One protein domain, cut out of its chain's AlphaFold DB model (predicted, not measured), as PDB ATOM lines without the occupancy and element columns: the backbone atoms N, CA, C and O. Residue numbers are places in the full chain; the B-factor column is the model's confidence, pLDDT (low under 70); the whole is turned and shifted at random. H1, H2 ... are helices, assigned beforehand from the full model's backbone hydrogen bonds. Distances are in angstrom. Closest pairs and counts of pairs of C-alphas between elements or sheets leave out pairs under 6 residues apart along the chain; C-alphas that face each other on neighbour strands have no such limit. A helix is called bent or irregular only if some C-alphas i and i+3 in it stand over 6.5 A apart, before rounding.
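This is residues 2 to 49 of the 116 residues of an uncharacterized protein of Clostridium thermobutyricum DSM 4928 (UniProt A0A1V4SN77). One long helix, H1, makes most of the length of a rod, and a short helix, H2, is set crosswise just beyond its last residues like the small crossbar of a T, loosely formed, with Ala 33 near the end of H1 closest to Asn 44 within H2. The link between them, residues 35 to 40, loops round from the end of H1 to the start of H2. The printed part has 48 residues with two named helices, H1 then H2 along the chain, and no named strand; its class is all helix. It is extended, with a radius of gyration of the C-alphas of 18.3 A, and its C-alphas span 58 by 14 by 11 A, the outline of a rod.

H1, residues 2 to 34, stands free over residues 2 to 31. A short link of 6 residues joins it to H2, residues 41 to 49. The two helices are close but not clearly touching, with 1 pair of C-alphas within 8 A. Their closest C-alphas are those of Ala 33 and Asn 44, 6.4 A apart. Their lines stand at 83 degrees, about perpendicular. Residues 37 to 42, of which 41 and 42 belong to H2, also stand free. In H1 and H2 every O i to N i+4 pair is within hydrogen-bond range.

H1 begins at C-alpha 2, (151.538, 125.601, 115.197), and ends at C-alpha 34, (124.433, 135.351, 76.546), 48.2 A away. H2 runs 11.9 A from C-alpha 41 to C-alpha 49, the latter at (113.840, 142.699, 74.031). Neither helix is bent.

The two C-alphas farthest apart are those of Lys 2 and Ser 49, at 58.4 A. The printed part has no cut and no long link. The mean pLDDT of the printed part is 70.6; the model's confidence is low, under 70, at residues 2 to 4, residue 27 and residues 29 to 49.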
ATOM      1  N   LYS A   2     151.926 126.296 116.443       58.34
ATOM      2  CA  LYS A   2     151.538 125.601 115.197       58.34
ATOM      3  C   LYS A   2     150.019 125.573 114.915       58.34
ATOM      4  O   LYS A   2     149.619 125.732 113.770       58.34
ATOM      5  N   SER A   3     149.175 125.447 115.946       63.88
ATOM      6  CA  SER A   3     147.709 125.363 115.783       63.88
ATOM      7  C   SER A   3     147.039 126.696 115.434       63.88
ATOM      8  O   SER A   3     146.083 126.716 114.670       63.88
ATOM      9  N   ARG A   4     147.542 127.827 115.948       69.69
ATOM     10  CA  ARG A   4     146.955 129.154 115.685       69.69
ATOM     11  C   ARG A   4     147.101 129.557 114.214       69.69
ATOM     12  O   ARG A   4     146.171 130.102 113.634       69.69
ATOM     13  N   ASN A   5     148.239 129.215 113.607       75.31
ATOM     14  CA  ASN A   5     148.481 129.442 112.183       75.31
ATOM     15  C   ASN A   5     147.629 128.505 111.315       75.31
ATOM     16  O   ASN A   5     147.193 128.928 110.258       75.31
ATOM     17  N   PHE A   6     147.340 127.284 111.786       82.31
ATOM     18  CA  PHE A   6     146.461 126.334 111.095       82.31
ATOM     19  C   PHE A   6     145.014 126.845 110.990       82.31
ATOM     20  O   PHE A   6     144.434 126.838 109.906       82.31
ATOM     21  N   TRP A   7     144.449 127.354 112.090       86.44
ATOM     22  CA  TRP A   7     143.108 127.956 112.081       86.44
ATOM     23  C   TRP A   7     143.040 129.215 111.219       86.44
ATOM     24  O   TRP A   7     142.069 129.403 110.493       86.44
ATOM     25  N   PHE A   8     144.093 130.035 111.250       88.38
ATOM     26  CA  PHE A   8     144.201 131.191 110.368       88.38
ATOM     27  C   PHE A   8     144.233 130.764 108.895       88.38
ATOM     28  O   PHE A   8     143.420 131.246 108.122       88.38
ATOM     29  N   THR A   9     145.073 129.792 108.518       89.38
ATOM     30  CA  THR A   9     145.126 129.286 107.136       89.38
ATOM     31  C   THR A   9     143.813 128.656 106.681       89.38
ATOM     32  O   THR A   9     143.402 128.867 105.543       89.38
ATOM     33  N   LEU A  10     143.125 127.922 107.561       91.44
ATOM     34  CA  LEU A  10     141.829 127.317 107.255       91.44
ATOM     35  C   LEU A  10     140.762 128.390 106.999       91.44
ATOM     36  O   LEU A  10     139.998 128.289 106.042       91.44
ATOM     37  N   TYR A  11     140.751 129.442 107.818       92.81
ATOM     38  CA  TYR A  11     139.871 130.594 107.638       92.81
ATOM     39  C   TYR A  11     140.145 131.326 106.317       92.81
ATOM     40  O   TYR A  11     139.208 131.649 105.588       92.81
ATOM     41  N   THR A  12     141.417 131.529 105.955       92.12
ATOM     42  CA  THR A  12     141.780 132.179 104.687       92.12
ATOM     43  C   THR A  12     141.328 131.366 103.472       92.12
ATOM     44  O   THR A  12     140.808 131.940 102.518       92.12
ATOM     45  N   ILE A  13     141.474 130.036 103.503       94.00
ATOM     46  CA  ILE A  13     141.017 129.148 102.420       94.00
ATOM     47  C   ILE A  13     139.494 129.224 102.255       94.00
ATOM     48  O   ILE A  13     139.006 129.307 101.129       94.00
ATOM     49  N   LEU A  14     138.746 129.253 103.362       92.38
ATOM     50  CA  LEU A  14     137.288 129.406 103.342       92.38
ATOM     51  C   LEU A  14     136.849 130.740 102.726       92.38
ATOM     52  O   LEU A  14     135.944 130.753 101.894       92.38
ATOM     53  N   LEU A  15     137.510 131.847 103.082       93.25
ATOM     54  CA  LEU A  15     137.222 133.156 102.488       93.25
ATOM     55  C   LEU A  15     137.497 133.180 100.983       93.25
ATOM     56  O   LEU A  15     136.682 133.694 100.222       93.25
ATOM     57  N   ILE A  16     138.615 132.601 100.543       93.56
ATOM     58  CA  ILE A  16     138.950 132.509  99.118       93.56
ATOM     59  C   ILE A  16     137.901 131.670  98.374       93.56
ATOM     60  O   ILE A  16     137.444 132.070  97.306       93.56
ATOM     61  N   GLY A  17     137.468 130.544  98.953       91.44
ATOM     62  CA  GLY A  17     136.393 129.721  98.395       91.44
ATOM     63  C   GLY A  17     135.079 130.489  98.235       91.44
ATOM     64  O   GLY A  17     134.438 130.388  97.193       91.44
ATOM     65  N   LEU A  18     134.717 131.318  99.221       90.31
ATOM     66  CA  LEU A  18     133.530 132.172  99.159       90.31
ATOM     67  C   LEU A  18     133.603 133.158  97.982       90.31
ATOM     68  O   LEU A  18     132.641 133.296  97.233       90.31
ATOM     69  N   VAL A  19     134.760 133.799  97.780       90.19
ATOM     70  CA  VAL A  19     134.982 134.727  96.658       90.19
ATOM     71  C   VAL A  19     134.799 134.020  95.313       90.19
ATOM     72  O   VAL A  19     134.151 134.568  94.425       90.19
ATOM     73  N   PHE A  20     135.306 132.794  95.161       87.06
ATOM     74  CA  PHE A  20     135.109 132.028  93.929       87.06
ATOM     75  C   PHE A  20     133.641 131.676  93.674       87.06
ATOM     76  O   PHE A  20     133.218 131.766  92.527       87.06
ATOM     77  N   ILE A  21     132.857 131.355  94.710       85.06
ATOM     78  CA  ILE A  21     131.412 131.102  94.571       85.06
ATOM     79  C   ILE A  21     130.702 132.350  94.022       85.06
ATOM     80  O   ILE A  21     129.991 132.259  93.020       85.06
ATOM     81  N   PHE A  22     130.975 133.527  94.592       79.12
ATOM     82  CA  PHE A  22     130.411 134.792  94.102       79.12
ATOM     83  C   PHE A  22     130.830 135.112  92.659       79.12
ATOM     84  O   PHE A  22     130.006 135.542  91.854       79.12
ATOM     85  N   LEU A  23     132.092 134.865  92.296       78.81
ATOM     86  CA  LEU A  23     132.568 135.049  90.920       78.81
ATOM     87  C   LEU A  23     131.900 134.073  89.942       78.81
ATOM     88  O   LEU A  23     131.572 134.457  88.820       78.81
ATOM     89  N   THR A  24     131.681 132.818  90.352       75.50
ATOM     90  CA  THR A  24     130.967 131.840  89.522       75.50
ATOM     91  C   THR A  24     129.504 132.209  89.328       75.50
ATOM     92  O   THR A  24     129.005 132.041  88.225       75.50
ATOM     93  N   GLU A  25     128.835 132.764  90.338       75.25
ATOM     94  CA  GLU A  25     127.435 133.191  90.239       75.25
ATOM     95  C   GLU A  25     127.269 134.361  89.259       75.25
ATOM     96  O   GLU A  25     126.433 134.295  88.360       75.25
ATOM     97  N   ILE A  26     128.155 135.361  89.327       71.12
ATOM     98  CA  ILE A  26     128.195 136.473  88.363       71.12
ATOM     99  C   ILE A  26     128.463 135.962  86.941       71.12
ATOM    100  O   ILE A  26     127.802 136.381  85.992       71.12
ATOM    101  N   ASN A  27     129.410 135.032  86.781       69.88
ATOM    102  CA  ASN A  27     129.692 134.434  85.478       69.88
ATOM    103  C   ASN A  27     128.513 133.610  84.953       69.88
ATOM    104  O   ASN A  27     128.254 133.644  83.754       69.88
ATOM    105  N   VAL A  28     127.799 132.884  85.814       71.38
ATOM    106  CA  VAL A  28     126.618 132.101  85.434       71.38
ATOM    107  C   VAL A  28     125.485 133.019  84.985       71.38
ATOM    108  O   VAL A  28     124.926 132.766  83.926       71.38
ATOM    109  N   GLU A  29     125.182 134.098  85.706       66.81
ATOM    110  CA  GLU A  29     124.164 135.075  85.287       66.81
ATOM    111  C   GLU A  29     124.537 135.766  83.966       66.81
ATOM    112  O   GLU A  29     123.734 135.808  83.033       66.81
ATOM    113  N   ASN A  30     125.791 136.197  83.813       61.88
ATOM    114  CA  ASN A  30     126.260 136.815  82.571       61.88
ATOM    115  C   ASN A  30     126.262 135.826  81.387       61.88
ATOM    116  O   ASN A  30     125.959 136.186  80.254       61.88
ATOM    117  N   THR A  31     126.566 134.550  81.643       61.31
ATOM    118  CA  THR A  31     126.540 133.502  80.610       61.31
ATOM    119  C   THR A  31     125.116 133.059  80.287       61.31
ATOM    120  O   THR A  31     124.850 132.723  79.141       61.31
ATOM    121  N   LYS A  32     124.180 133.078  81.246       57.91
ATOM    122  CA  LYS A  32     122.750 132.838  80.988       57.91
ATOM    123  C   LYS A  32     122.177 133.906  80.059       57.91
ATOM    124  O   LYS A  32     121.549 133.543  79.074       57.91
ATOM    125  N   ALA A  33     122.478 135.182  80.309       54.66
ATOM    126  CA  ALA A  33     122.057 136.287  79.443       54.66
ATOM    127  C   ALA A  33     122.595 136.160  78.003       54.66
ATOM    128  O   ALA A  33     121.946 136.580  77.047       54.66
ATOM    129  N   LEU A  34     123.775 135.552  77.841       53.22
ATOM    130  CA  LEU A  34     124.433 135.351  76.546       53.22
ATOM    131  C   LEU A  34     124.188 133.965  75.930       53.22
ATOM    132  O   LEU A  34     124.619 133.722  74.802       53.22
ATOM    133  N   SER A  35     123.539 133.043  76.644       49.88
ATOM    134  CA  SER A  35     123.314 131.683  76.164       49.88
ATOM    135  C   SER A  35     122.014 131.621  75.366       49.88
ATOM    136  O   SER A  35     120.936 131.762  75.945       49.88
ATOM    137  N   PRO A  36     122.067 131.309  74.058       45.00
ATOM    138  CA  PRO A  36     120.860 131.142  73.254       45.00
ATOM    139  C   PRO A  36     120.061 129.876  73.618       45.00
ATOM    140  O   PRO A  36     119.046 129.600  72.986       45.00
ATOM    141  N   ILE A  37     120.518 129.075  74.594       45.81
ATOM    142  CA  ILE A  37     120.051 127.696  74.815       45.81
ATOM    143  C   ILE A  37     119.757 127.353  76.291       45.81
ATOM    144  O   ILE A  37     119.717 126.174  76.640       45.81
ATOM    145  N   GLY A  38     119.562 128.329  77.188       42.41
ATOM    146  CA  GLY A  38     119.450 128.034  78.625       42.41
ATOM    147  C   GLY A  38     118.412 128.837  79.405       42.41
ATOM    148  O   GLY A  38     118.596 130.029  79.598       42.41
ATOM    149  N   ILE A  39     117.431 128.105  79.960       42.22
ATOM    150  CA  ILE A  39     116.407 128.515  80.943       42.22
ATOM    151  C   ILE A  39     115.358 129.450  80.330       42.22
ATOM    152  O   ILE A  39     115.531 130.656  80.310       42.22
ATOM    153  N   SER A  40     114.281 128.846  79.816       45.66
ATOM    154  CA  SER A  40     113.122 129.520  79.215       45.66
ATOM    155  C   SER A  40     113.513 130.515  78.118       45.66
ATOM    156  O   SER A  40     113.724 131.696  78.373       45.66
ATOM    157  N   SER A  41     113.560 130.052  76.867       54.16
ATOM    158  CA  SER A  41     113.736 130.908  75.680       54.16
ATOM    159  C   SER A  41     112.893 132.191  75.717       54.16
ATOM    160  O   SER A  41     113.332 133.209  75.201       54.16
ATOM    161  N   GLU A  42     111.730 132.153  76.368       53.62
ATOM    162  CA  GLU A  42     110.814 133.280  76.564       53.62
ATOM    163  C   GLU A  42     111.341 134.384  77.505       53.62
ATOM    164  O   GLU A  42     111.157 135.569  77.222       53.62
ATOM    165  N   ASP A  43     112.013 134.026  78.604       57.75
ATOM    166  CA  ASP A  43     112.404 134.974  79.659       57.75
ATOM    167  C   ASP A  43     113.645 135.778  79.240       57.75
ATOM    168  O   ASP A  43     113.682 137.005  79.363       57.75
ATOM    169  N   ASN A  44     114.630 135.104  78.637       54.69
ATOM    170  CA  ASN A  44     115.808 135.760  78.061       54.69
ATOM    171  C   ASN A  44     115.425 136.627  76.854       54.69
ATOM    172  O   ASN A  44     115.958 137.722  76.677       54.69
ATOM    173  N   PHE A  45     114.465 136.170  76.045       60.16
ATOM    174  CA  PHE A  45     113.940 136.948  74.928       60.16
ATOM    175  C   PHE A  45     113.280 138.245  75.398       60.16
ATOM    176  O   PHE A  45     113.545 139.297  74.821       60.16
ATOM    177  N   GLN A  46     112.470 138.199  76.460       63.16
ATOM    178  CA  GLN A  46     111.852 139.397  77.034       63.16
ATOM    179  C   GLN A  46     112.879 140.349  77.653       63.16
ATOM    180  O   GLN A  46     112.786 141.559  77.443       63.16
ATOM    181  N   MET A  47     113.882 139.830  78.368       65.75
ATOM    182  CA  MET A  47     114.928 140.654  78.979       65.75
ATOM    183  C   MET A  47     115.749 141.398  77.917       65.75
ATOM    184  O   MET A  47     115.865 142.625  77.975       65.75
ATOM    185  N   VAL A  48     116.222 140.682  76.892       61.03
ATOM    186  CA  VAL A  48     116.973 141.257  75.763       61.03
ATOM    187  C   VAL A  48     116.077 142.182  74.924       61.03
ATOM    188  O   VAL A  48     116.484 143.284  74.562       61.03
ATOM    189  N   SER A  49     114.815 141.818  74.688       63.69
ATOM    190  CA  SER A  49     113.840 142.699  74.031       63.69
ATOM    191  C   SER A  49     113.620 144.011  74.788       63.69
ATOM    192  O   SER A  49     113.337 145.024  74.147       63.69
TER     193      SER A  49